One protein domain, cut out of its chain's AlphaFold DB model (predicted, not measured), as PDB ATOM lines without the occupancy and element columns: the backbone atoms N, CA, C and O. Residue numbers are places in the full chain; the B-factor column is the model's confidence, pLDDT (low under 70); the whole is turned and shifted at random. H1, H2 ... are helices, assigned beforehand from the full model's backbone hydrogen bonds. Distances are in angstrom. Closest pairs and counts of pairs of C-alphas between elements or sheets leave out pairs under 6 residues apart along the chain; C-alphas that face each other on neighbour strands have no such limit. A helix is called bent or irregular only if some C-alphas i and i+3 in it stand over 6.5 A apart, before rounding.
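AT A GLANCE: This is residues 2 to 197 of the 286 residues of the protein "DUF418 domain-containing protein" of Chloroflexi bacterium (UniProt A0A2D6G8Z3). Three helical hairpins, H3 with H4, H5 with H6, and H7 with the bent helix H8, make the body; H5 and H6 lie between the other two hairpins, and the long helix H2 crosses one side, meeting H3, H4, H6 and the second arm of H8. The short H1 sits at one corner, beside the end of H7. The printed part has 196 residues with eight named helices, H1 to H8 in chain order, and no named strand: all helix. It is compact, with a radius of gyration of the C-alphas of 17.2 A and spans of 56 by 44 by 32 A.

IN THESE COORDINATES: Find C-alpha 2 at (43.076, 10.929, -63.746), where H1, residues 2 to 12, begins. H2 takes residues 15 to 36, 31.9 A long, and H3 residues 42 to 61, 28.1 A. H4 is residues 68 to 82, irregular but only just: C-alphas 78 and 81 are 6.7 A apart. H5 is residues 87 to 104, 26.0 A. H6, residues 107 to 127, starts at C-alpha (39.669, 6.857, -41.313), is 30.2 A long and has a kink of 31 degrees near residue 114. H7 is residues 137 to 160, 34.2 A. By its hydrogen bonds H8, residues 166 to 193, was assigned as one helix, but it is bent: C-alphas 175 and 178 are 6.8 A apart. Its arms H8a, residues 166 to 175, and H8b, residues 178 to 193, stand at a steep tilt of 39 degrees; C-alpha 193 is at (17.221, 33.856, -53.209).

HOW THE PARTS SIT: Start at the hub, H2, which touches H6 at a steep tilt of 47 degrees; their closest C-alphas, Met 22 and Gly 122, are 3.8 A apart. With residues 15 to 19 alone it touches H8b, closest at C-alphas 19 and 181, 5.0 A. H3 and H4 form a hairpin at 21 degrees, a shallow tilt, closest at C-alphas 57 and 70, 4.1 A. H5 and H6 form another at 14 degrees, closest at C-alphas 87 and 124, 4.2 A. H7 and H8a form a third at 7 degrees, closest at C-alphas 158 and 169, 4.1 A. H1 touches H7, closest at C-alphas 10 and 155, 5.3 A. H6 and H7 are apart. Every O i to N i+4 pair is within hydrogen-bond range in H1, H2, H3, H5, H8a and H8b; H6 has 15 of 17, H7 18 of 20, and H4 5 of 11, beside 9 of 12 O i to N i+3 pairs.

THE WHOLE: The C-alphas of Gly 39 and Asp 164 are the two farthest apart, at 57.4 A. The printed part has no cut and no long link. Mean pLDDT of the printed part is 93.2; look at residues 2 to 5 for the values under 70.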
ATOM      1  N   LEU A   2      42.556   9.990 -64.756       59.84
ATOM      2  CA  LEU A   2      43.076  10.929 -63.746       59.84
ATOM      3  C   LEU A   2      42.163  12.150 -63.486       59.84
ATOM      4  O   LEU A   2      41.736  12.359 -62.360       59.84
ATOM      5  N   HIS A   3      41.745  12.880 -64.531       58.16
ATOM      6  CA  HIS A   3      40.930  14.099 -64.373       58.16
ATOM      7  C   HIS A   3      39.573  13.886 -63.681       58.16
ATOM      8  O   HIS A   3      39.127  14.745 -62.925       58.16
ATOM      9  N   VAL A   4      38.907  12.750 -63.919       59.94
ATOM     10  CA  VAL A   4      37.602  12.451 -63.300       59.94
ATOM     11  C   VAL A   4      37.775  12.163 -61.809       59.94
ATOM     12  O   VAL A   4      36.977  12.626 -60.995       59.94
ATOM     13  N   VAL A   5      38.849  11.452 -61.447       68.75
ATOM     14  CA  VAL A   5      39.196  11.168 -60.049       68.75
ATOM     15  C   VAL A   5      39.547  12.466 -59.321       68.75
ATOM     16  O   VAL A   5      38.989  12.727 -58.257       68.75
ATOM     17  N   THR A   6      40.353  13.339 -59.933       73.94
ATOM     18  CA  THR A   6      40.719  14.645 -59.363       73.94
ATOM     19  C   THR A   6      39.495  15.506 -59.053       73.94
ATOM     20  O   THR A   6      39.356  16.016 -57.940       73.94
ATOM     21  N   VAL A   7      38.561  15.645 -60.004       76.56
ATOM     22  CA  VAL A   7      37.340  16.443 -59.791       76.56
ATOM     23  C   VAL A   7      36.484  15.839 -58.676       76.56
ATOM     24  O   VAL A   7      36.007  16.564 -57.802       76.56
ATOM     25  N   GLY A   8      36.325  14.513 -58.665       78.00
ATOM     26  CA  GLY A   8      35.577  13.814 -57.624       78.00
ATOM     27  C   GLY A   8      36.155  14.050 -56.228       78.00
ATOM     28  O   GLY A   8      35.416  14.408 -55.312       78.00
ATOM     29  N   VAL A   9      37.470  13.913 -56.063       79.75
ATOM     30  CA  VAL A   9      38.140  14.035 -54.759       79.75
ATOM     31  C   VAL A   9      38.133  15.476 -54.247       79.75
ATOM     32  O   VAL A   9      37.768  15.731 -53.093       79.75
ATOM     33  N   VAL A  10      38.461  16.445 -55.105       87.69
ATOM     34  CA  VAL A  10      38.552  17.854 -54.697       87.69
ATOM     35  C   VAL A  10      37.167  18.434 -54.404       87.69
ATOM     36  O   VAL A  10      36.973  19.063 -53.363       87.69
ATOM     37  N   PHE A  11      36.180  18.190 -55.270       90.38
ATOM     38  CA  PHE A  11      34.897  18.892 -55.197       90.38
ATOM     39  C   PHE A  11      33.795  18.112 -54.477       90.38
ATOM     40  O   PHE A  11      32.931  18.737 -53.859       90.38
ATOM     41  N   VAL A  12      33.789  16.779 -54.543       88.62
ATOM     42  CA  VAL A  12      32.589  15.986 -54.218       88.62
ATOM     43  C   VAL A  12      32.789  15.114 -52.983       88.62
ATOM     44  O   VAL A  12      32.019  15.216 -52.020       88.62
ATOM     45  N   LEU A  13      33.820  14.269 -52.990       86.56
ATOM     46  CA  LEU A  13      34.065  13.258 -51.966       86.56
ATOM     47  C   LEU A  13      34.234  13.912 -50.592       86.56
ATOM     48  O   LEU A  13      34.952  14.897 -50.460       86.56
ATOM     49  N   ASN A  14      33.564  13.381 -49.566       87.94
ATOM     50  CA  ASN A  14      33.480  13.921 -48.196       87.94
ATOM     51  C   ASN A  14      32.726  15.261 -48.052       87.94
ATOM     52  O   ASN A  14      32.052  15.474 -47.042       87.94
ATOM     53  N   LYS A  15      32.756  16.139 -49.064       94.19
ATOM     54  CA  LYS A  15      32.093  17.455 -49.039       94.19
ATOM     55  C   LYS A  15      30.580  17.297 -49.059       94.19
ATOM     56  O   LYS A  15      29.892  17.923 -48.257       94.19
ATOM     57  N   MET A  16      30.061  16.420 -49.922       93.25
ATOM     58  CA  MET A  16      28.617  16.162 -49.994       93.25
ATOM     59  C   MET A  16      28.090  15.542 -48.699       93.25
ATOM     60  O   MET A  16      27.073  15.988 -48.179       93.25
ATOM     61  N   MET A  17      28.822  14.587 -48.118       92.50
ATOM     62  CA  MET A  17      28.487  14.008 -46.814       92.50
ATOM     63  C   MET A  17      28.447  15.080 -45.717       92.50
ATOM     64  O   MET A  17      27.520  15.086 -44.917       92.50
ATOM     65  N   ALA A  18      29.395  16.023 -45.692       96.00
ATOM     66  CA  ALA A  18      29.366  17.133 -44.741       96.00
ATOM     67  C   ALA A  18      28.145  18.051 -44.941       96.00
ATOM     68  O   ALA A  18      27.493  18.405 -43.959       96.00
ATOM     69  N   VAL A  19      27.782  18.379 -46.189       97.12
ATOM     70  CA  VAL A  19      26.557  19.143 -46.503       97.12
ATOM     71  C   VAL A  19      25.314  18.409 -46.001       97.12
ATOM     72  O   VAL A  19      24.507  18.998 -45.283       97.12
ATOM     73  N   PHE A  20      25.163  17.123 -46.328       95.50
ATOM     74  CA  PHE A  20      24.015  16.327 -45.889       95.50
ATOM     75  C   PHE A  20      23.946  16.205 -44.365       95.50
ATOM     76  O   PHE A  20      22.863  16.355 -43.803       95.50
ATOM     77  N   SER A  21      25.084  16.045 -43.688       97.31
ATOM     78  CA  SER A  21      25.152  16.026 -42.226       97.31
ATOM     79  C   SER A  21      24.712  17.368 -41.634       97.31
ATOM     80  O   SER A  21      23.878  17.393 -40.731       97.31
ATOM     81  N   MET A  22      25.185  18.501 -42.171       98.19
ATOM     82  CA  MET A  22      24.736  19.829 -41.729       98.19
ATOM     83  C   MET A  22      23.223  20.009 -41.908       98.19
ATOM     84  O   MET A  22      22.533  20.461 -40.992       98.19
ATOM     85  N   LEU A  23      22.688  19.629 -43.072       97.00
ATOM     86  CA  LEU A  23      21.256  19.729 -43.364       97.00
ATOM     87  C   LEU A  23      20.420  18.802 -42.479       97.00
ATOM     88  O   LEU A  23      19.347  19.195 -42.026       97.00
ATOM     89  N   PHE A  24      20.913  17.599 -42.186       97.88
ATOM     90  CA  PHE A  24      20.255  16.671 -41.274       97.88
ATOM     91  C   PHE A  24      20.187  17.248 -39.853       97.88
ATOM     92  O   PHE A  24      19.114  17.259 -39.248       97.88
ATOM     93  N   GLY A  25      21.294  17.803 -39.346       97.81
ATOM     94  CA  GLY A  25      21.331  18.487 -38.049       97.81
ATOM     95  C   GLY A  25      20.359  19.670 -37.983       97.81
ATOM     96  O   GLY A  25      19.571  19.783 -37.044       97.81
ATOM     97  N   ALA A  26      20.326  20.511 -39.019       97.81
ATOM     98  CA  ALA A  26      19.332  21.579 -39.143       97.81
ATOM     99  C   ALA A  26      17.887  21.040 -39.171       97.81
ATOM    100  O   ALA A  26      16.991  21.609 -38.547       97.81
ATOM    101  N   GLY A  27      17.661  19.913 -39.850       96.62
ATOM    102  CA  GLY A  27      16.375  19.224 -39.904       96.62
ATOM    103  C   GLY A  27      15.894  18.714 -38.545       96.62
ATOM    104  O   GLY A  27      14.689  18.744 -38.287       96.62
ATOM    105  N   VAL A  28      16.808  18.298 -37.657       97.44
ATOM    106  CA  VAL A  28      16.476  17.954 -36.264       97.44
ATOM    107  C   VAL A  28      15.876  19.165 -35.553       97.44
ATOM    108  O   VAL A  28      14.769  19.046 -35.031       97.44
ATOM    109  N   LEU A  29      16.533  20.332 -35.607       97.69
ATOM    110  CA  LEU A  29      16.008  21.555 -34.985       97.69
ATOM    111  C   LEU A  29      14.661  21.969 -35.568       97.69
ATOM    112  O   LEU A  29      13.715  22.185 -34.816       97.69
ATOM    113  N   LEU A  30      14.547  22.000 -36.897       96.06
ATOM    114  CA  LEU A  30      13.312  22.378 -37.582       96.06
ATOM    115  C   LEU A  30      12.125  21.509 -37.145       96.06
ATOM    116  O   LEU A  30      11.015  22.008 -36.954       96.06
ATOM    117  N   VAL A  31      12.339  20.202 -36.989       95.44
ATOM    118  CA  VAL A  31      11.290  19.273 -36.555       95.44
ATOM    119  C   VAL A  31      10.962  19.470 -35.081       95.44
ATOM    120  O   VAL A  31       9.779  19.549 -34.748       95.44
ATOM    121  N   THR A  32      11.971  19.541 -34.207       97.00
ATOM    122  CA  THR A  32      11.733  19.679 -32.766       97.00
ATOM    123  C   THR A  32      11.052  21.003 -32.443       97.00
ATOM    124  O   THR A  32      10.061  20.999 -31.723       97.00
ATOM    125  N   GLU A  33      11.499  22.106 -33.049       96.00
ATOM    126  CA  GLU A  33      10.906  23.433 -32.859       96.00
ATOM    127  C   GLU A  33       9.463  23.479 -33.367       96.00
ATOM    128  O   GLU A  33       8.598  24.045 -32.709       96.00
ATOM    129  N   ARG A  34       9.158  22.832 -34.502       95.50
ATOM    130  CA  ARG A  34       7.785  22.774 -35.033       95.50
ATOM    131  C   ARG A  34       6.815  22.040 -34.104       95.50
ATOM    132  O   ARG A  34       5.643  22.406 -34.064       95.50
ATOM    133  N   ILE A  35       7.267  20.982 -33.431       95.94
ATOM    134  CA  ILE A  35       6.445  20.216 -32.482       95.94
ATOM    135  C   ILE A  35       6.297  21.004 -31.176       95.94
ATOM    136  O   ILE A  35       5.180  21.218 -30.718       95.94
ATOM    137  N   GLU A  36       7.407  21.510 -30.631       95.88
ATOM    138  CA  GLU A  36       7.419  22.292 -29.387       95.88
ATOM    139  C   GLU A  36       6.604  23.594 -29.517       95.88
ATOM    140  O   GLU A  36       5.915  23.979 -28.575       95.88
ATOM    141  N   ALA A  37       6.569  24.225 -30.699       96.12
ATOM    142  CA  ALA A  37       5.728  25.396 -30.977       96.12
ATOM    143  C   ALA A  37       4.213  25.123 -30.884       96.12
ATOM    144  O   ALA A  37       3.430  26.063 -30.785       96.12
ATOM    145  N   ARG A  38       3.784  23.854 -30.915       95.25
ATOM    146  CA  ARG A  38       2.384  23.443 -30.698       95.25
ATOM    147  C   ARG A  38       2.081  23.113 -29.233       95.25
ATOM    148  O   ARG A  38       0.976  22.680 -28.934       95.25
ATOM    149  N   GLY A  39       3.055  23.275 -28.336       93.50
ATOM    150  CA  GLY A  39       2.952  22.850 -26.938       93.50
ATOM    151  C   GLY A  39       3.154  21.345 -26.728       93.50
ATOM    152  O   GLY A  39       2.927  20.848 -25.629       93.50
ATOM    153  N   GLU A  40       3.586  20.605 -27.754       94.12
ATOM    154  CA  GLU A  40       3.825  19.161 -27.679       94.12
ATOM    155  C   GLU A  40       5.298  18.842 -27.370       94.12
ATOM    156  O   GLU A  40       6.218  19.569 -27.750       94.12
ATOM    157  N   SER A  41       5.557  17.703 -26.722       94.31
ATOM    158  CA  SER A  41       6.930  17.230 -26.504       94.31
ATOM    159  C   SER A  41       7.494  16.564 -27.760       94.31
ATOM    160  O   SER A  41       6.994  15.536 -28.219       94.31
ATOM    161  N   ALA A  42       8.605  17.093 -28.276       96.56
ATOM    162  CA  ALA A  42       9.315  16.499 -29.408       96.56
ATOM    163  C   ALA A  42      10.128  15.240 -29.048       96.56
ATOM    164  O   ALA A  42      10.629  14.575 -29.954       96.56
ATOM    165  N   PHE A  43      10.262  14.900 -27.758       96.75
ATOM    166  CA  PHE A  43      11.152  13.837 -27.278       96.75
ATOM    167  C   PHE A  43      10.840  12.487 -27.927       96.75
ATOM    168  O   PHE A  43      11.681  11.923 -28.624       96.75
ATOM    169  N   GLY A  44       9.611  11.993 -27.750       94.94
ATOM    170  CA  GLY A  44       9.220  10.679 -28.261       94.94
ATOM    171  C   GLY A  44       9.336  10.603 -29.781       94.94
ATOM    172  O   GLY A  44       9.918   9.663 -30.317       94.94
ATOM    173  N   VAL A  45       8.867  11.643 -30.475       95.94
ATOM    174  CA  VAL A  45       8.935  11.721 -31.939       95.94
ATOM    175  C   VAL A  45      10.383  11.703 -32.427       95.94
ATOM    176  O   VAL A  45      10.683  10.990 -33.382       95.94
ATOM    177  N   HIS A  46      11.285  12.450 -31.780       97.19
ATOM    178  CA  HIS A  46      12.701  12.506 -32.147       97.19
ATOM    179  C   HIS A  46      13.410  11.164 -31.966       97.19
ATOM    180  O   HIS A  46      14.115  10.721 -32.872       97.19
ATOM    181  N   TYR A  47      13.248  10.504 -30.822       97.81
ATOM    182  CA  TYR A  47      13.949   9.243 -30.589       97.81
ATOM    183  C   TYR A  47      13.381   8.120 -31.457       97.81
ATOM    184  O   TYR A  47      14.147   7.441 -32.137       97.81
ATOM    185  N   VAL A  48      12.053   7.980 -31.541       97.88
ATOM    186  CA  VAL A  48      11.431   6.924 -32.356       97.88
ATOM    187  C   VAL A  48      11.824   7.064 -33.824       97.88
ATOM    188  O   VAL A  48      12.283   6.091 -34.420       97.88
ATOM    189  N   ARG A  49      11.715   8.262 -34.418       97.38
ATOM    190  CA  ARG A  49      12.042   8.438 -35.843       97.38
ATOM    191  C   ARG A  49      13.493   8.076 -36.157       97.38
ATOM    192  O   ARG A  49      13.758   7.516 -37.214       97.38
ATOM    193  N   ASN A  50      14.430   8.410 -35.272       97.81
ATOM    194  CA  ASN A  50      15.854   8.239 -35.541       97.81
ATOM    195  C   ASN A  50      16.330   6.824 -35.201       97.81
ATOM    196  O   ASN A  50      17.192   6.309 -35.904       97.81
ATOM    197  N   VAL A  51      15.706   6.152 -34.227       98.31
ATOM    198  CA  VAL A  51      15.884   4.707 -34.007       98.31
ATOM    199  C   VAL A  51      15.349   3.913 -35.198       98.31
ATOM    200  O   VAL A  51      16.033   3.023 -35.690       98.31
ATOM    201  N   LEU A  52      14.168   4.264 -35.723       98.19
ATOM    202  CA  LEU A  52      13.646   3.645 -36.945       98.19
ATOM    203  C   LEU A  52      14.569   3.894 -38.141       98.19
ATOM    204  O   LEU A  52      14.811   2.981 -38.921       98.19
ATOM    205  N   LEU A  53      15.108   5.111 -38.274       97.75
ATOM    206  CA  LEU A  53      16.058   5.439 -39.337       97.75
ATOM    207  C   LEU A  53      17.350   4.621 -39.213       97.75
ATOM    208  O   LEU A  53      17.814   4.078 -40.209       97.75
ATOM    209  N   ALA A  54      17.884   4.484 -37.996       97.25
ATOM    210  CA  ALA A  54      19.042   3.641 -37.720       97.25
ATOM    211  C   ALA A  54      18.751   2.163 -38.024       97.25
ATOM    212  O   ALA A  54      19.583   1.496 -38.623       97.25
ATOM    213  N   GLY A  55      17.559   1.662 -37.683       97.44
ATOM    214  CA  GLY A  55      17.133   0.300 -38.014       97.44
ATOM    215  C   GLY A  55      17.018   0.060 -39.523       97.44
ATOM    216  O   GLY A  55      17.472  -0.970 -40.014       97.44
ATOM    217  N   ILE A  56      16.482   1.030 -40.273       97.31
ATOM    218  CA  ILE A  56      16.474   0.989 -41.743       97.31
ATOM    219  C   ILE A  56      17.909   0.979 -42.276       97.31
ATOM    220  O   ILE A  56      18.213   0.175 -43.149       97.31
ATOM    221  N   GLY A  57      18.790   1.825 -41.736       96.44
ATOM    222  CA  GLY A  57      20.203   1.856 -42.112       96.44
ATOM    223  C   GLY A  57      20.944   0.554 -41.807       96.44
ATOM    224  O   GLY A  57      21.718   0.084 -42.629       96.44
ATOM    225  N   LEU A  58      20.654  -0.088 -40.673       95.75
ATOM    226  CA  LEU A  58      21.217  -1.392 -40.313       95.75
ATOM    227  C   LEU A  58      20.737  -2.506 -41.255       95.75
ATOM    228  O   LEU A  58      21.517  -3.363 -41.647       95.75
ATOM    229  N   ALA A  59      19.458  -2.504 -41.631       95.38
ATOM    230  CA  ALA A  59      18.954  -3.451 -42.623       95.38
ATOM    231  C   ALA A  59      19.553  -3.174 -44.013       95.38
ATOM    232  O   ALA A  59      19.876  -4.097 -44.756       95.38
ATOM    233  N   HIS A  60      19.720  -1.898 -44.361       95.06
ATOM    234  CA  HIS A  60      20.289  -1.466 -45.634       95.06
ATOM    235  C   HIS A  60      21.793  -1.733 -45.737       95.06
ATOM    236  O   HIS A  60      22.267  -2.074 -46.819       95.06
ATOM    237  N   SER A  61      22.536  -1.696 -44.628       91.94
ATOM    238  CA  SER A  61      23.972  -1.987 -44.621       91.94
ATOM    239  C   SER A  61      24.302  -3.437 -44.990       91.94
ATOM    240  O   SER A  61      25.414  -3.716 -45.436       91.94
ATOM    241  N   ALA A  62      23.328  -4.352 -44.900       90.25
ATOM    242  CA  ALA A  62      23.443  -5.709 -45.438       90.25
ATOM    243  C   ALA A  62      23.475  -5.746 -46.981       90.25
ATOM    244  O   ALA A  62      23.945  -6.717 -47.567       90.25
ATOM    245  N   LEU A  63      22.973  -4.698 -47.643       88.62
ATOM    246  CA  LEU A  63      22.988  -4.548 -49.099       88.62
ATOM    247  C   LEU A  63      24.187  -3.722 -49.580       88.62
ATOM    248  O   LEU A  63      24.681  -3.948 -50.684       88.62
ATOM    249  N   TRP A  64      24.631  -2.744 -48.784       82.69
ATOM    250  CA  TRP A  64      25.630  -1.765 -49.205       82.69
ATOM    251  C   TRP A  64      26.551  -1.311 -48.064       82.69
ATOM    252  O   TRP A  64      26.094  -0.900 -46.999       82.69
ATOM    253  N   PHE A  65      27.864  -1.304 -48.310       80.38
ATOM    254  CA  PHE A  65      28.849  -0.802 -47.350       80.38
ATOM    255  C   PHE A  65      28.896   0.733 -47.319       80.38
ATOM    256  O   PHE A  65      28.900   1.386 -48.361       80.38
ATOM    257  N   GLY A  66      29.012   1.317 -46.124       74.75
ATOM    258  CA  GLY A  66      29.075   2.773 -45.962       74.75
ATOM    259  C   GLY A  66      27.702   3.446 -46.006       74.75
ATOM    260  O   GLY A  66      27.573   4.557 -46.513       74.75
ATOM    261  N   ASP A  67      26.667   2.782 -45.484       85.56
ATOM    262  CA  ASP A  67      25.342   3.380 -45.336       85.56
ATOM    263  C   ASP A  67      25.372   4.606 -44.400       85.56
ATOM    264  O   ASP A  67      25.849   4.547 -43.263       85.56
ATOM    265  N   VAL A  68      24.843   5.734 -44.882       91.00
ATOM    266  CA  VAL A  68      24.774   6.978 -44.099       91.00
ATOM    267  C   VAL A  68      23.570   7.013 -43.158       91.00
ATOM    268  O   VAL A  68      23.599   7.766 -42.186       91.00
ATOM    269  N   LEU A  69      22.519   6.219 -43.405       95.06
ATOM    270  CA  LEU A  69      21.297   6.243 -42.593       95.06
ATOM    271  C   LEU A  69      21.558   5.739 -41.177       95.06
ATOM    272  O   LEU A  69      21.079   6.356 -40.224       95.06
ATOM    273  N   LEU A  70      22.339   4.665 -41.032       94.94
ATOM    274  CA  LEU A  70      22.719   4.122 -39.732       94.94
ATOM    275  C   LEU A  70      23.481   5.172 -38.921       94.94
ATOM    276  O   LEU A  70      23.097   5.496 -37.797       94.94
ATOM    277  N   ILE A  71      24.512   5.764 -39.523       94.62
ATOM    278  CA  ILE A  71      25.341   6.781 -38.867       94.62
ATOM    279  C   ILE A  71      24.505   8.005 -38.515       94.62
ATOM    280  O   ILE A  71      24.627   8.527 -37.408       94.62
ATOM    281  N   TYR A  72      23.631   8.459 -39.411       96.19
ATOM    282  CA  TYR A  72      22.807   9.637 -39.165       96.19
ATOM    283  C   TYR A  72      21.765   9.380 -38.079       96.19
ATOM    284  O   TYR A  72      21.605  10.212 -37.186       96.19
ATOM    285  N   GLY A  73      21.100   8.224 -38.116       96.88
ATOM    286  CA  GLY A  73      20.133   7.808 -37.108       96.88
ATOM    287  C   GLY A  73      20.757   7.731 -35.717       96.88
ATOM    288  O   GLY A  73      20.217   8.326 -34.787       96.88
ATOM    289  N   LEU A  74      21.924   7.087 -35.589       96.19
ATOM    290  CA  LEU A  74      22.663   6.993 -34.325       96.19
ATOM    291  C   LEU A  74      23.171   8.358 -33.851       96.19
ATOM    292  O   LEU A  74      22.965   8.725 -32.695       96.19
ATOM    293  N   SER A  75      23.760   9.149 -34.752       96.44
ATOM    294  CA  SER A  75      24.238  10.505 -34.445       96.44
ATOM    295  C   SER A  75      23.115  11.379 -33.893       96.44
ATOM    296  O   SER A  75      23.296  12.082 -32.900       96.44
ATOM    297  N   ALA A  76      21.919  11.292 -34.484       96.44
ATOM    298  CA  ALA A  76      20.755  12.071 -34.078       96.44
ATOM    299  C   ALA A  76      20.319  11.817 -32.628       96.44
ATOM    300  O   ALA A  76      19.759  12.721 -32.001       96.44
ATOM    301  N   LEU A  77      20.562  10.621 -32.080       96.44
ATOM    302  CA  LEU A  77      20.192  10.280 -30.701       96.44
ATOM    303  C   LEU A  77      20.930  11.170 -29.687       96.44
ATOM    304  O   LEU A  77      20.348  11.552 -28.669       96.44
ATOM    305  N   PHE A  78      22.161  11.575 -30.013       95.81
ATOM    306  CA  PHE A  78      22.987  12.474 -29.202       95.81
ATOM    307  C   PHE A  78      22.654  13.960 -29.401       95.81
ATOM    308  O   PHE A  78      22.951  14.782 -28.538       95.81
ATOM    309  N   LEU A  79      22.012  14.335 -30.512       96.31
ATOM    310  CA  LEU A  79      21.739  15.745 -30.828       96.31
ATOM    311  C   LEU A  79      20.583  16.344 -30.022       96.31
ATOM    312  O   LEU A  79      20.569  17.548 -29.766       96.31
ATOM    313  N   TYR A  80      19.603  15.532 -29.620       96.38
ATOM    314  CA  TYR A  80      18.419  16.019 -28.906       96.38
ATOM    315  C   TYR A  80      18.720  16.805 -27.618       96.38
ATOM    316  O   TYR A  80      18.138  17.883 -27.454       96.38
ATOM    317  N   PRO A  81      19.596  16.343 -26.700       96.81
ATOM    318  CA  PRO A  81      19.954  17.126 -25.515       96.81
ATOM    319  C   PRO A  81      20.699  18.421 -25.870       96.81
ATOM    320  O   PRO A  81      20.500  19.445 -25.223       96.81
ATOM    321  N   LEU A  82      21.484  18.411 -26.948       97.69
ATOM    322  CA  LEU A  82      22.263  19.563 -27.410       97.69
ATOM    323  C   LEU A  82      21.404  20.603 -28.140       97.69
ATOM    324  O   LEU A  82      21.844  21.731 -28.364       97.69
ATOM    325  N   ARG A  83      20.154  20.265 -28.486       96.56
ATOM    326  CA  ARG A  83      19.295  21.096 -29.337       96.56
ATOM    327  C   ARG A  83      19.066  22.502 -28.809       96.56
ATOM    328  O   ARG A  83      18.865  23.395 -29.619       96.56
ATOM    329  N   ARG A  84      19.086  22.708 -27.489       95.50
ATOM    330  CA  ARG A  84      18.811  24.005 -26.843       95.50
ATOM    331  C   ARG A  84      20.060  24.865 -26.632       95.50
ATOM    332  O   ARG A  84      19.939  25.986 -26.151       95.50
ATOM    333  N   LEU A  85      21.243  24.359 -26.981       97.81
ATOM    334  CA  LEU A  85      22.483  25.117 -26.855       97.81
ATOM    335  C   LEU A  85      22.502  26.321 -27.805       97.81
ATOM    336  O   LEU A  85      21.897  26.315 -28.880       97.81
ATOM    337  N   ALA A  86      23.236  27.358 -27.401       97.94
ATOM    338  CA  ALA A  86      23.444  28.545 -28.215       97.94
ATOM    339  C   ALA A  86      24.177  28.204 -29.524       97.94
ATOM    340  O   ALA A  86      25.017  27.301 -29.574       97.94
ATOM    341  N   ALA A  87      23.914  28.984 -30.578       97.81
ATOM    342  CA  ALA A  87      24.522  28.774 -31.893       97.81
ATOM    343  C   ALA A  87      26.058  28.732 -31.835       97.81
ATOM    344  O   ALA A  87      26.673  27.866 -32.448       97.81
ATOM    345  N   ARG A  88      26.677  29.621 -31.044       97.81
ATOM    346  CA  ARG A  88      28.136  29.660 -30.854       97.81
ATOM    347  C   ARG A  88      28.671  28.350 -30.275       97.81
ATOM    348  O   ARG A  88      29.657  27.837 -30.789       97.81
ATOM    349  N   THR A  89      28.017  27.796 -29.256       98.00
ATOM    350  CA  THR A  89      28.428  26.536 -28.618       98.00
ATOM    351  C   THR A  89      28.348  25.369 -29.594       98.00
ATOM    352  O   THR A  89      29.271  24.566 -29.655       98.00
ATOM    353  N   LEU A  90      27.284  25.302 -30.399       98.38
ATOM    354  CA  LEU A  90      27.116  24.258 -31.414       98.38
ATOM    355  C   LEU A  90      28.181  24.344 -32.516       98.38
ATOM    356  O   LEU A  90      28.759  23.328 -32.889       98.38
ATOM    357  N   LEU A  91      28.476  25.556 -33.000       98.12
ATOM    358  CA  LEU A  91      29.495  25.783 -34.029       98.12
ATOM    359  C   LEU A  91      30.902  25.468 -33.520       98.12
ATOM    360  O   LEU A  91      31.636  24.740 -34.182       98.12
ATOM    361  N   VAL A  92      31.269  25.996 -32.348       97.69
ATOM    362  CA  VAL A  92      32.588  25.761 -31.746       97.69
ATOM    363  C   VAL A  92      32.742  24.290 -31.376       97.69
ATOM    364  O   VAL A  92      33.738  23.687 -31.752       97.69
ATOM    365  N   GLY A  93      31.747  23.691 -30.717       97.62
ATOM    366  CA  GLY A  93      31.776  22.283 -30.327       97.62
ATOM    367  C   GLY A  93      31.857  21.346 -31.532       97.62
ATOM    368  O   GLY A  93      32.738  20.496 -31.578       97.62
ATOM    369  N   GLY A  94      31.007  21.540 -32.544       97.44
ATOM    370  CA  GLY A  94      31.044  20.737 -33.770       97.44
ATOM    371  C   GLY A  94      32.367  20.873 -34.526       97.44
ATOM    372  O   GLY A  94      32.933  19.874 -34.959       97.44
ATOM    373  N   THR A  95      32.908  22.092 -34.626       96.12
ATOM    374  CA  THR A  95      34.211  22.325 -35.270       96.12
ATOM    375  C   THR A  95      35.349  21.697 -34.468       96.12
ATOM    376  O   THR A  95      36.201  21.041 -35.052       96.12
ATOM    377  N   ALA A  96      35.353  21.838 -33.141       95.69
ATOM    378  CA  ALA A  96      36.374  21.249 -32.281       95.69
ATOM    379  C   ALA A  96      36.366  19.717 -32.360       95.69
ATOM    380  O   ALA A  96      37.414  19.118 -32.566       95.69
ATOM    381  N   VAL A  97      35.188  19.085 -32.279       95.81
ATOM    382  CA  VAL A  97      35.046  17.627 -32.437       95.81
ATOM    383  C   VAL A  97      35.543  17.170 -33.810       95.81
ATOM    384  O   VAL A  97      36.238  16.162 -33.897       95.81
ATOM    385  N   TRP A  98      35.239  17.920 -34.877       94.88
ATOM    386  CA  TRP A  98      35.744  17.605 -36.214       94.88
ATOM    387  C   TRP A  98      37.270  17.700 -36.309       94.88
ATOM    388  O   TRP A  98      37.902  16.782 -36.819       94.88
ATOM    389  N   LEU A  99      37.861  18.786 -35.807       92.50
ATOM    390  CA  LEU A  99      39.311  18.982 -35.841       92.50
ATOM    391  C   LEU A  99      40.043  17.929 -35.008       92.50
ATOM    392  O   LEU A  99      41.057  17.412 -35.456       92.50
ATOM    393  N   LEU A 100      39.508  17.564 -33.839       91.94
ATOM    394  CA  LEU A 100      40.061  16.483 -33.026       91.94
ATOM    395  C   LEU A 100      40.050  15.154 -33.786       91.94
ATOM    396  O   LEU A 100      41.073  14.483 -33.820       91.94
ATOM    397  N   ALA A 101      38.937  14.800 -34.438       91.50
ATOM    398  CA  ALA A 101      38.860  13.582 -35.243       91.50
ATOM    399  C   ALA A 101      39.842  13.599 -36.426       91.50
ATOM    400  O   ALA A 101      40.512  12.601 -36.665       91.50
ATOM    401  N   ALA A 102      39.975  14.736 -37.115       87.94
ATOM    402  CA  ALA A 102      40.925  14.892 -38.216       87.94
ATOM    403  C   ALA A 102      42.391  14.775 -37.757       87.94
ATOM    404  O   ALA A 102      43.222  14.274 -38.503       87.94
ATOM    405  N   CYS A 103      42.716  15.202 -36.533       86.94
ATOM    406  CA  CYS A 103      44.061  15.051 -35.970       86.94
ATOM    407  C   CYS A 103      44.382  13.618 -35.518       86.94
ATOM    408  O   CYS A 103      45.556  13.281 -35.415       86.94
ATOM    409  N   VAL A 104      43.373  12.793 -35.215       87.75
ATOM    410  CA  VAL A 104      43.587  11.373 -34.875       87.75
ATOM    411  C   VAL A 104      44.054  10.587 -36.102       87.75
ATOM    412  O   VAL A 104      44.808   9.634 -35.946       87.75
ATOM    413  N   GLY A 105      43.623  10.985 -37.305       80.44
ATOM    414  CA  GLY A 105      44.036  10.356 -38.562       80.44
ATOM    415  C   GLY A 105      43.482   8.943 -38.779       80.44
ATOM    416  O   GLY A 105      43.918   8.261 -39.698       80.44
ATOM    417  N   ASP A 106      42.527   8.487 -37.959       86.25
ATOM    418  CA  ASP A 106      41.870   7.188 -38.140       86.25
ATOM    419  C   ASP A 106      40.677   7.317 -39.110       86.25
ATOM    420  O   ASP A 106      39.687   7.981 -38.778       86.25
ATOM    421  N   PRO A 107      40.704   6.671 -40.294       82.44
ATOM    422  CA  PRO A 107      39.669   6.857 -41.313       82.44
ATOM    423  C   PRO A 107      38.260   6.458 -40.853       82.44
ATOM    424  O   PRO A 107      37.262   7.032 -41.304       82.44
ATOM    425  N   VAL A 108      38.152   5.477 -39.950       84.44
ATOM    426  CA  VAL A 108      36.863   5.014 -39.414       84.44
ATOM    427  C   VAL A 108      36.292   6.049 -38.450       84.44
ATOM    428  O   VAL A 108      35.131   6.447 -38.591       84.44
ATOM    429  N   ALA A 109      37.103   6.527 -37.507       85.00
ATOM    430  CA  ALA A 109      36.745   7.592 -36.588       85.00
ATOM    431  C   ALA A 109      36.360   8.856 -37.356       85.00
ATOM    432  O   ALA A 109      35.333   9.457 -37.053       85.00
ATOM    433  N   GLU A 110      37.099   9.226 -38.403       86.81
ATOM    434  CA  GLU A 110      36.735  10.354 -39.255       86.81
ATOM    435  C   GLU A 110      35.362  10.174 -39.900       86.81
ATOM    436  O   GLU A 110      34.529  11.081 -39.841       86.81
ATOM    437  N   TYR A 111      35.095   9.012 -40.498       85.94
ATOM    438  CA  TYR A 111      33.814   8.737 -41.141       85.94
ATOM    439  C   TYR A 111      32.645   8.809 -40.144       85.94
ATOM    440  O   TYR A 111      31.635   9.469 -40.408       85.94
ATOM    441  N   VAL A 112      32.805   8.196 -38.969       89.94
ATOM    442  CA  VAL A 112      31.769   8.137 -37.929       89.94
ATOM    443  C   VAL A 112      31.576   9.490 -37.238       89.94
ATOM    444  O   VAL A 112      30.438   9.912 -37.045       89.94
ATOM    445  N   VAL A 113      32.655  10.198 -36.893       94.00
ATOM    446  CA  VAL A 113      32.622  11.453 -36.121       94.00
ATOM    447  C   VAL A 113      32.297  12.668 -36.995       94.00
ATOM    448  O   VAL A 113      31.673  13.619 -36.513       94.00
ATOM    449  N   ARG A 114      32.620  12.644 -38.299       93.00
ATOM    450  CA  ARG A 114      32.266  13.736 -39.223       93.00
ATOM    451  C   ARG A 114      30.771  14.018 -39.216       93.00
ATOM    452  O   ARG A 114      30.373  15.181 -39.246       93.00
ATOM    453  N   ALA A 115      29.938  12.979 -39.195       94.75
ATOM    454  CA  ALA A 115      28.489  13.134 -39.232       94.75
ATOM    455  C   ALA A 115      27.937  13.948 -38.042       94.75
ATOM    456  O   ALA A 115      27.405  15.034 -38.295       94.75
ATOM    457  N   PRO A 116      28.094  13.533 -36.770       97.12
ATOM    458  CA  PRO A 116      27.596  14.300 -35.633       97.12
ATOM    459  C   PRO A 116      28.279  15.670 -35.510       97.12
ATOM    460  O   PRO A 116      27.603  16.653 -35.207       97.12
ATOM    461  N   ALA A 117      29.576  15.784 -35.819       97.56
ATOM    462  CA  ALA A 117      30.288  17.063 -35.785       97.56
ATOM    463  C   ALA A 117      29.692  18.085 -36.769       97.56
ATOM    464  O   ALA A 117      29.346  19.208 -36.390       97.56
ATOM    465  N   MET A 118      29.482  17.680 -38.027       97.69
ATOM    466  CA  MET A 118      28.865  18.534 -39.046       97.69
ATOM    467  C   MET A 118      27.377  18.767 -38.785       97.69
ATOM    468  O   MET A 118      26.874  19.845 -39.096       97.69
ATOM    469  N   MET A 119      26.666  17.821 -38.165       98.44
ATOM    470  CA  MET A 119      25.291  18.046 -37.712       98.44
ATOM    471  C   MET A 119      25.218  19.167 -36.672       98.44
ATOM    472  O   MET A 119      24.359  20.037 -36.802       98.44
ATOM    473  N   LEU A 120      26.132  19.210 -35.695       98.56
ATOM    474  CA  LEU A 120      26.206  20.308 -34.721       98.56
ATOM    475  C   LEU A 120      26.494  21.650 -35.398       98.56
ATOM    476  O   LEU A 120      25.819  22.641 -35.108       98.56
ATOM    477  N   VAL A 121      27.427  21.677 -36.356       98.44
ATOM    478  CA  VAL A 121      27.673  22.874 -37.173       98.44
ATOM    479  C   VAL A 121      26.387  23.297 -37.891       98.44
ATOM    480  O   VAL A 121      25.980  24.453 -37.790       98.44
ATOM    481  N   GLY A 122      25.687  22.362 -38.535       98.31
ATOM    482  CA  GLY A 122      24.409  22.606 -39.203       98.31
ATOM    483  C   GLY A 122      23.318  23.150 -38.277       98.31
ATOM    484  O   GLY A 122      22.634  24.109 -38.630       98.31
ATOM    485  N   MET A 123      23.195  22.614 -37.060       98.50
ATOM    486  CA  MET A 123      22.289  23.135 -36.029       98.50
ATOM    487  C   MET A 123      22.635  24.585 -35.658       98.50
ATOM    488  O   MET A 123      21.750  25.439 -35.562       98.50
ATOM    489  N   GLY A 124      23.924  24.896 -35.504       98.31
ATOM    490  CA  GLY A 124      24.399  26.258 -35.261       98.31
ATOM    491  C   GLY A 124      24.087  27.214 -36.417       98.31
ATOM    492  O   GLY A 124      23.567  28.307 -36.194       98.31
ATOM    493  N   LEU A 125      24.326  26.789 -37.660       98.06
ATOM    494  CA  LEU A 125      24.018  27.566 -38.866       98.06
ATOM    495  C   LEU A 125      22.520  27.806 -39.045       98.06
ATOM    496  O   LEU A 125      22.113  28.898 -39.446       98.06
ATOM    497  N   TYR A 126      21.690  26.818 -38.717       98.00
ATOM    498  CA  TYR A 126      20.242  26.973 -38.685       98.00
ATOM    499  C   TYR A 126      19.822  28.055 -37.678       98.00
ATOM    500  O   TYR A 126      19.097  28.978 -38.048       98.00
ATOM    501  N   ARG A 127      20.363  28.026 -36.450       96.50
ATOM    502  CA  ARG A 127      20.094  29.051 -35.421       96.50
ATOM    503  C   ARG A 127      20.566  30.452 -35.813       96.50
ATOM    504  O   ARG A 127      19.938  31.431 -35.429       96.50
ATOM    505  N   LEU A 128      21.646  30.564 -36.587       96.94
ATOM    506  CA  LEU A 128      22.131  31.844 -37.123       96.94
ATOM    507  C   LEU A 128      21.334  32.361 -38.327       96.94
ATOM    508  O   LEU A 128      21.699  33.388 -38.908       96.94
ATOM    509  N   GLY A 129      20.285  31.658 -38.740       95.62
ATOM    510  CA  GLY A 129      19.459  32.065 -39.863       95.62
ATOM    511  C   GLY A 129      20.045  31.715 -41.239       95.62
ATOM    512  O   GLY A 129      19.590  32.229 -42.257       95.62
ATOM    513  N   VAL A 130      21.108  30.903 -41.303       96.62
ATOM    514  CA  VAL A 130      21.818  30.614 -42.562       96.62
ATOM    515  C   VAL A 130      21.073  29.557 -43.372       96.62
ATOM    516  O   VAL A 130      20.831  29.768 -44.556       96.62
ATOM    517  N   ILE A 131      20.665  28.448 -42.751       94.94
ATOM    518  CA  ILE A 131      20.006  27.328 -43.455       94.94
ATOM    519  C   ILE A 131      18.504  27.582 -43.680       94.94
ATOM    520  O   ILE A 131      17.933  27.095 -44.649       94.94
ATOM    521  N   ASN A 132      17.854  28.395 -42.845       90.12
ATOM    522  CA  ASN A 132      16.419  28.708 -42.949       90.12
ATOM    523  C   ASN A 132      16.114  29.963 -43.800       90.12
ATOM    524  O   ASN A 132      15.049  30.557 -43.665       90.12
ATOM    525  N   ALA A 133      17.038  30.361 -44.682       88.75
ATOM    526  CA  ALA A 133      16.882  31.493 -45.602       88.75
ATOM    527  C   ALA A 133      16.748  32.879 -44.936       88.75
ATOM    528  O   ALA A 133      16.214  33.803 -45.556       88.75
ATOM    529  N   GLY A 134      17.240  33.052 -43.706       92.88
ATOM    530  CA  GLY A 134      17.166  34.309 -42.955       92.88
ATOM    531  C   GLY A 134      18.150  35.401 -43.397       92.88
ATOM    532  O   GLY A 134      18.041  36.532 -42.931       92.88
ATOM    533  N   ARG A 135      19.110  35.101 -44.282       95.75
ATOM    534  CA  ARG A 135      20.065  36.086 -44.832       95.75
ATOM    535  C   ARG A 135      19.635  36.581 -46.216       95.75
ATOM    536  O   ARG A 135      18.846  35.932 -46.908       95.75
ATOM    537  N   ASP A 136      20.145  37.740 -46.625       95.75
ATOM    538  CA  ASP A 136      19.933  38.269 -47.973       95.75
ATOM    539  C   ASP A 136      20.839  37.587 -49.022       95.75
ATOM    540  O   ASP A 136      21.785  36.858 -48.702       95.75
ATOM    541  N   ALA A 137      20.536  37.807 -50.305       95.75
ATOM    542  CA  ALA A 137      21.263  37.195 -51.417       95.75
ATOM    543  C   ALA A 137      22.740  37.628 -51.484       95.75
ATOM    544  O   ALA A 137      23.602  36.818 -51.835       95.75
ATOM    545  N   ALA A 138      23.050  38.885 -51.150       96.94
ATOM    546  CA  ALA A 138      24.411  39.413 -51.211       96.94
ATOM    547  C   ALA A 138      25.295  38.783 -50.129       96.94
ATOM    548  O   ALA A 138      26.449  38.437 -50.404       96.94
ATOM    549  N   TRP A 139      24.733  38.565 -48.939       97.62
ATOM    550  CA  TRP A 139      25.369  37.842 -47.849       97.62
ATOM    551  C   TRP A 139      25.712  36.414 -48.271       97.62
ATOM    552  O   TRP A 139      26.873  36.022 -48.156       97.62
ATOM    553  N   TYR A 140      24.757  35.661 -48.839       97.88
ATOM    554  CA  TYR A 140      25.023  34.293 -49.303       97.88
ATOM    555  C   TYR A 140      26.083  34.253 -50.400       97.88
ATOM    556  O   TYR A 140      26.990  33.427 -50.341       97.88
ATOM    557  N   ARG A 141      26.028  35.179 -51.364       97.56
ATOM    558  CA  ARG A 141      27.033  35.285 -52.427       97.56
ATOM    559  C   ARG A 141      28.429  35.554 -51.867       97.56
ATOM    560  O   ARG A 141      29.399  34.951 -52.319       97.56
ATOM    561  N   MET A 142      28.554  36.452 -50.889       98.06
ATOM    562  CA  MET A 142      29.842  36.762 -50.262       98.06
ATOM    563  C   MET A 142      30.354  35.597 -49.409       98.06
ATOM    564  O   MET A 142      31.524  35.230 -49.520       98.06
ATOM    565  N   ALA A 143      29.487  34.993 -48.594       98.00
ATOM    566  CA  ALA A 143      29.819  33.829 -47.780       98.00
ATOM    567  C   ALA A 143      30.279  32.657 -48.659       98.00
ATOM    568  O   ALA A 143      31.362  32.130 -48.437       98.00
ATOM    569  N   MET A 144      29.538  32.346 -49.727       98.06
ATOM    570  CA  MET A 144      29.909  31.349 -50.736       98.06
ATOM    571  C   MET A 144      31.316  31.601 -51.293       98.06
ATOM    572  O   MET A 144      32.146  30.695 -51.296       98.06
ATOM    573  N   ARG A 145      31.607  32.833 -51.742       98.31
ATOM    574  CA  ARG A 145      32.921  33.184 -52.310       98.31
ATOM    575  C   ARG A 145      34.045  33.003 -51.296       98.31
ATOM    576  O   ARG A 145      35.058  32.411 -51.641       98.31
ATOM    577  N   ARG A 146      33.865  33.472 -50.057       98.25
ATOM    578  CA  ARG A 146      34.861  33.316 -48.981       98.25
ATOM    579  C   ARG A 146      35.091  31.845 -48.642       98.25
ATOM    580  O   ARG A 146      36.230  31.408 -48.554       98.25
ATOM    581  N   SER A 147      34.014  31.077 -48.513       98.00
ATOM    582  CA  SER A 147      34.071  29.650 -48.215       98.00
ATOM    583  C   SER A 147      34.791  28.856 -49.305       98.00
ATOM    584  O   SER A 147      35.678  28.073 -48.984       98.00
ATOM    585  N   PHE A 148      34.497  29.093 -50.586       98.31
ATOM    586  CA  PHE A 148      35.236  28.437 -51.669       98.31
ATOM    587  C   PHE A 148      36.675  28.940 -51.800       98.31
ATOM    588  O   PHE A 148      37.560  28.131 -52.061       98.31
ATOM    589  N   ALA A 149      36.935  30.229 -51.560       97.94
ATOM    590  CA  ALA A 149      38.292  30.777 -51.567       97.94
ATOM    591  C   ALA A 149      39.192  30.152 -50.489       97.94
ATOM    592  O   ALA A 149      40.397  30.080 -50.688       97.94
ATOM    593  N   MET A 150      38.624  29.677 -49.376       96.88
ATOM    594  CA  MET A 150      39.365  28.928 -48.353       96.88
ATOM    595  C   MET A 150      39.383  27.419 -48.634       96.88
ATOM    596  O   MET A 150      40.426  26.779 -48.537       96.88
ATOM    597  N   GLY A 151      38.237  26.837 -48.996       97.00
ATOM    598  CA  GLY A 151      38.081  25.389 -49.148       97.00
ATOM    599  C   GLY A 151      38.778  24.803 -50.377       97.00
ATOM    600  O   GLY A 151      39.385  23.738 -50.269       97.00
ATOM    601  N   LEU A 152      38.719  25.488 -51.527       96.25
ATOM    602  CA  LEU A 152      39.288  24.979 -52.779       96.25
ATOM    603  C   LEU A 152      40.813  24.869 -52.731       96.25
ATOM    604  O   LEU A 152      41.303  23.800 -53.100       96.25
ATOM    605  N   PRO A 153      41.577  25.878 -52.260       96.50
ATOM    606  CA  PRO A 153      43.025  25.737 -52.144       96.50
ATOM    607  C   PRO A 153      43.421  24.587 -51.223       96.50
ATOM    608  O   PRO A 153      44.232  23.764 -51.625       96.50
ATOM    609  N   LEU A 154      42.792  24.458 -50.047       95.81
ATOM    610  CA  LEU A 154      43.072  23.358 -49.117       95.81
ATOM    611  C   LEU A 154      42.832  21.992 -49.771       95.81
ATOM    612  O   LEU A 154      43.711  21.139 -49.774       95.81
ATOM    613  N   CYS A 155      41.674  21.794 -50.404       94.94
ATOM    614  CA  CYS A 155      41.364  20.516 -51.052       94.94
ATOM    615  C   CYS A 155      42.256  20.236 -52.274       94.94
ATOM    616  O   CYS A 155      42.528  19.078 -52.575       94.94
ATOM    617  N   SER A 156      42.710  21.278 -52.974       94.19
ATOM    618  CA  SER A 156      43.614  21.139 -54.121       94.19
ATOM    619  C   SER A 156      45.034  20.798 -53.674       94.19
ATOM    620  O   SER A 156      45.659  19.925 -54.263       94.19
ATOM    621  N   VAL A 157      45.527  21.434 -52.605       93.88
ATOM    622  CA  VAL A 157      46.819  21.108 -51.984       93.88
ATOM    623  C   VAL A 157      46.804  19.673 -51.469       93.88
ATOM    624  O   VAL A 157      47.715  18.917 -51.771       93.88
ATOM    625  N   ALA A 158      45.740  19.266 -50.776       92.56
ATOM    626  CA  ALA A 158      45.574  17.883 -50.344       92.56
ATOM    627  C   ALA A 158      45.679  16.882 -51.502       92.56
ATOM    628  O   ALA A 158      46.344  15.863 -51.373       92.56
ATOM    629  N   TRP A 159      45.065  17.186 -52.650       91.12
ATOM    630  CA  TRP A 159      45.171  16.339 -53.837       91.12
ATOM    631  C   TRP A 159      46.608  16.221 -54.359       91.12
ATOM    632  O   TRP A 159      47.004  15.138 -54.766       91.12
ATOM    633  N   VAL A 160      47.399  17.298 -54.326       91.31
ATOM    634  CA  VAL A 160      48.810  17.263 -54.758       91.31
ATOM    635  C   VAL A 160      49.639  16.309 -53.898       91.31
ATOM    636  O   VAL A 160      50.509  15.630 -54.423       91.31
ATOM    637  N   PHE A 161      49.353  16.227 -52.598       90.31
ATOM    638  CA  PHE A 161      50.087  15.368 -51.664       90.31
ATOM    639  C   PHE A 161      49.533  13.941 -51.555       90.31
ATOM    640  O   PHE A 161      50.090  13.149 -50.804       90.31
ATOM    641  N   VAL A 162      48.451  13.593 -52.263       88.75
ATOM    642  CA  VAL A 162      47.734  12.324 -52.034       88.75
ATOM    643  C   VAL A 162      48.562  11.082 -52.367       88.75
ATOM    644  O   VAL A 162      48.369  10.052 -51.735       88.75
ATOM    645  N   GLU A 163      49.471  11.174 -53.342       87.94
ATOM    646  CA  GLU A 163      50.310  10.044 -53.768       87.94
ATOM    647  C   GLU A 163      51.549   9.876 -52.877       87.94
ATOM    648  O   GLU A 163      51.948   8.749 -52.593       87.94
ATOM    649  N   ASP A 164      52.126  10.982 -52.397       90.06
ATOM    650  CA  ASP A 164      53.403  10.977 -51.671       90.06
ATOM    651  C   ASP A 164      53.244  10.998 -50.139       90.06
ATOM    652  O   ASP A 164      54.107  10.502 -49.417       90.06
ATOM    653  N   GLN A 165      52.179  11.621 -49.622       91.81
ATOM    654  CA  GLN A 165      51.944  11.834 -48.188       91.81
ATOM    655  C   GLN A 165      50.448  11.736 -47.853       91.81
ATOM    656  O   GLN A 165      49.780  12.744 -47.600       91.81
ATOM    657  N   GLU A 166      49.926  10.508 -47.834       88.25
ATOM    658  CA  GLU A 166      48.495  10.223 -47.657       88.25
ATOM    659  C   GLU A 166      47.904  10.846 -46.377       88.25
ATOM    660  O   GLU A 166      46.880  11.527 -46.449       88.25
ATOM    661  N   ASP A 167      48.573  10.710 -45.226       88.69
ATOM    662  CA  ASP A 167      48.086  11.254 -43.948       88.69
ATOM    663  C   ASP A 167      47.992  12.788 -43.965       88.69
ATOM    664  O   ASP A 167      47.003  13.382 -43.518       88.69
ATOM    665  N   LEU A 168      49.005  13.455 -44.532       90.25
ATOM    666  CA  LEU A 168      49.010  14.910 -44.680       90.25
ATOM    667  C   LEU A 168      47.907  15.355 -45.645       90.25
ATOM    668  O   LEU A 168      47.185  16.315 -45.363       90.25
ATOM    669  N   ALA A 169      47.750  14.654 -46.770       91.06
ATOM    670  CA  ALA A 169      46.689  14.911 -47.731       91.06
ATOM    671  C   ALA A 169      45.303  14.768 -47.088       91.06
ATOM    672  O   ALA A 169      44.449  15.644 -47.257       91.06
ATOM    673  N   LEU A 170      45.086  13.712 -46.302       88.62
ATOM    674  CA  LEU A 170      43.833  13.471 -45.595       88.62
ATOM    675  C   LEU A 170      43.527  14.599 -44.602       88.62
ATOM    676  O   LEU A 170      42.440  15.188 -44.661       88.62
ATOM    677  N   LEU A 171      44.503  14.970 -43.769       90.50
ATOM    678  CA  LEU A 171      44.383  16.066 -42.808       90.50
ATOM    679  C   LEU A 171      44.042  17.392 -43.503       90.50
ATOM    680  O   LEU A 171      43.050  18.043 -43.161       90.50
ATOM    681  N   VAL A 172      44.818  17.787 -44.517       93.31
ATOM    682  CA  VAL A 172      44.614  19.048 -45.251       93.31
ATOM    683  C   VAL A 172      43.257  19.055 -45.962       93.31
ATOM    684  O   VAL A 172      42.535  20.059 -45.929       93.31
ATOM    685  N   ASN A 173      42.848  17.925 -46.548       92.19
ATOM    686  CA  ASN A 173      41.527  17.783 -47.146       92.19
ATOM    687  C   ASN A 173      40.431  17.999 -46.094       92.19
ATOM    688  O   ASN A 173      39.479  18.748 -46.330       92.19
ATOM    689  N   ASN A 174      40.570  17.375 -44.926       91.56
ATOM    690  CA  ASN A 174      39.604  17.455 -43.838       91.56
ATOM    691  C   ASN A 174      39.479  18.865 -43.246       91.56
ATOM    692  O   ASN A 174      38.374  19.261 -42.859       91.56
ATOM    693  N   LEU A 175      40.544  19.669 -43.269       93.88
ATOM    694  CA  LEU A 175      40.473  21.100 -42.955       93.88
ATOM    695  C   LEU A 175      39.666  21.887 -44.001       93.88
ATOM    696  O   LEU A 175      38.952  22.824 -43.651       93.88
ATOM    697  N   GLY A 176      39.738  21.499 -45.278       95.00
ATOM    698  CA  GLY A 176      38.996  22.131 -46.374       95.00
ATOM    699  C   GLY A 176      37.506  21.762 -46.441       95.00
ATOM    700  O   GLY A 176      36.684  22.587 -46.854       95.00
ATOM    701  N   VAL A 177      37.131  20.549 -46.017       94.56
ATOM    702  CA  VAL A 177      35.755  20.016 -46.118       94.56
ATOM    703  C   VAL A 177      34.680  20.942 -45.516       94.56
ATOM    704  O   VAL A 177      33.693  21.193 -46.214       94.56
ATOM    705  N   PRO A 178      34.815  21.488 -44.288       95.62
ATOM    706  CA  PRO A 178      33.800  22.368 -43.702       95.62
ATOM    707  C   PRO A 178      33.571  23.639 -44.526       95.62
ATOM    708  O   PRO A 178      32.430  24.069 -44.704       95.62
ATOM    709  N   PHE A 179      34.646  24.219 -45.070       97.50
ATOM    710  CA  PHE A 179      34.567  25.406 -45.919       97.50
ATOM    711  C   PHE A 179      33.882  25.087 -47.244       97.50
ATOM    712  O   PHE A 179      32.976  25.808 -47.651       97.50
ATOM    713  N   MET A 180      34.239  23.973 -47.884       97.81
ATOM    714  CA  MET A 180      33.562  23.522 -49.101       97.81
ATOM    715  C   MET A 180      32.071  23.266 -48.857       97.81
ATOM    716  O   MET A 180      31.234  23.730 -49.631       97.81
ATOM    717  N   ALA A 181      31.718  22.591 -47.759       97.38
ATOM    718  CA  ALA A 181      30.330  22.319 -47.395       97.38
ATOM    719  C   ALA A 181      29.528  23.609 -47.165       97.38
ATOM    720  O   ALA A 181      28.442  23.768 -47.725       97.38
ATOM    721  N   MET A 182      30.087  24.572 -46.423       97.50
ATOM    722  CA  MET A 182      29.493  25.903 -46.267       97.50
ATOM    723  C   MET A 182      29.330  26.617 -47.616       97.50
ATOM    724  O   MET A 182      28.290  27.228 -47.866       97.50
ATOM    725  N   GLY A 183      30.333  26.526 -48.493       98.06
ATOM    726  CA  GLY A 183      30.294  27.085 -49.842       98.06
ATOM    727  C   GLY A 183      29.123  26.534 -50.650       98.06
ATOM    728  O   GLY A 183      28.353  27.311 -51.210       98.06
ATOM    729  N   TYR A 184      28.923  25.213 -50.634       97.69
ATOM    730  CA  TYR A 184      27.793  24.561 -51.297       97.69
ATOM    731  C   TYR A 184      26.439  24.946 -50.697       97.69
ATOM    732  O   TYR A 184      25.513  25.255 -51.447       97.69
ATOM    733  N   VAL A 185      26.319  24.992 -49.365       96.81
ATOM    734  CA  VAL A 185      25.093  25.470 -48.702       96.81
ATOM    735  C   VAL A 185      24.784  26.902 -49.145       96.81
ATOM    736  O   VAL A 185      23.675  27.180 -49.596       96.81
ATOM    737  N   CYS A 186      25.763  27.807 -49.094       97.69
ATOM    738  CA  CYS A 186      25.570  29.201 -49.491       97.69
ATOM    739  C   CYS A 186      25.278  29.359 -50.988       97.69
ATOM    740  O   CYS A 186      24.463  30.206 -51.345       97.69
ATOM    741  N   LEU A 187      25.886  28.542 -51.853       95.94
ATOM    742  CA  LEU A 187      25.596  28.510 -53.288       95.94
ATOM    743  C   LEU A 187      24.121  28.179 -53.538       95.94
ATOM    744  O   LEU A 187      23.440  28.915 -54.250       95.94
ATOM    745  N   VAL A 188      23.612  27.110 -52.918       93.69
ATOM    746  CA  VAL A 188      22.204  26.712 -53.054       93.69
ATOM    747  C   VAL A 188      21.282  27.815 -52.532       93.69
ATOM    748  O   VAL A 188      20.348  28.212 -53.226       93.69
ATOM    749  N   MET A 189      21.566  28.367 -51.349       94.00
ATOM    750  CA  MET A 189      20.741  29.425 -50.757       94.00
ATOM    751  C   MET A 189      20.748  30.716 -51.581       94.00
ATOM    752  O   MET A 189      19.706  31.358 -51.721       94.00
ATOM    753  N   TRP A 190      21.889  31.082 -52.166       95.25
ATOM    754  CA  TRP A 190      22.007  32.228 -53.065       95.25
ATOM    755  C   TRP A 190      21.163  32.044 -54.331       95.25
ATOM    756  O   TRP A 190      20.363  32.922 -54.654       95.25
ATOM    757  N   VAL A 191      21.259  30.885 -54.993       92.62
ATOM    758  CA  VAL A 191      20.447  30.564 -56.185       92.62
ATOM    759  C   VAL A 191      18.952  30.601 -55.863       92.62
ATOM    760  O   VAL A 191      18.173  31.175 -56.628       92.62
ATOM    761  N   CYS A 192      18.550  30.052 -54.711       90.62
ATOM    762  CA  CYS A 192      17.172  30.124 -54.227       90.62
ATOM    763  C   CYS A 192      16.706  31.576 -54.036       90.62
ATOM    764  O   CYS A 192      15.600  31.922 -54.445       90.62
ATOM    765  N   LYS A 193      17.550  32.443 -53.460       90.88
ATOM    766  CA  LYS A 193      17.221  33.856 -53.209       90.88
ATOM    767  C   LYS A 193      17.160  34.713 -54.470       90.88
ATOM    768  O   LYS A 193      16.354  35.633 -54.511       90.88
ATOM    769  N   GLU A 194      17.967  34.427 -55.487       89.75
ATOM    770  CA  GLU A 194      17.903  35.154 -56.764       89.75
ATOM    771  C   GLU A 194      16.696  34.755 -57.628       89.75
ATOM    772  O   GLU A 194      16.464  35.366 -58.669       89.75
ATOM    773  N   GLY A 195      15.939  33.718 -57.246       84.88
ATOM    774  CA  GLY A 195      14.789  33.247 -58.025       84.88
ATOM    775  C   GLY A 195      15.169  32.659 -59.391       84.88
ATOM    776  O   GLY A 195      14.319  32.505 -60.265       84.88
ATOM    777  N   ARG A 196      16.447  32.316 -59.601       84.50
ATOM    778  CA  ARG A 196      16.938  31.714 -60.848       84.50
ATOM    779  C   ARG A 196      16.639  30.218 -60.874       84.50
ATOM    780  O   ARG A 196      16.770  29.542 -59.864       84.50
ATOM    781  N   LEU A 197      16.311  29.662 -62.041       88.25
ATOM    782  CA  LEU A 197      16.116  28.212 -62.224       88.25
ATOM    783  C   LEU A 197      14.953  27.608 -61.404       88.25
ATOM    784  O   LEU A 197      15.039  26.463 -60.966       88.25
TER     785      LEU A 197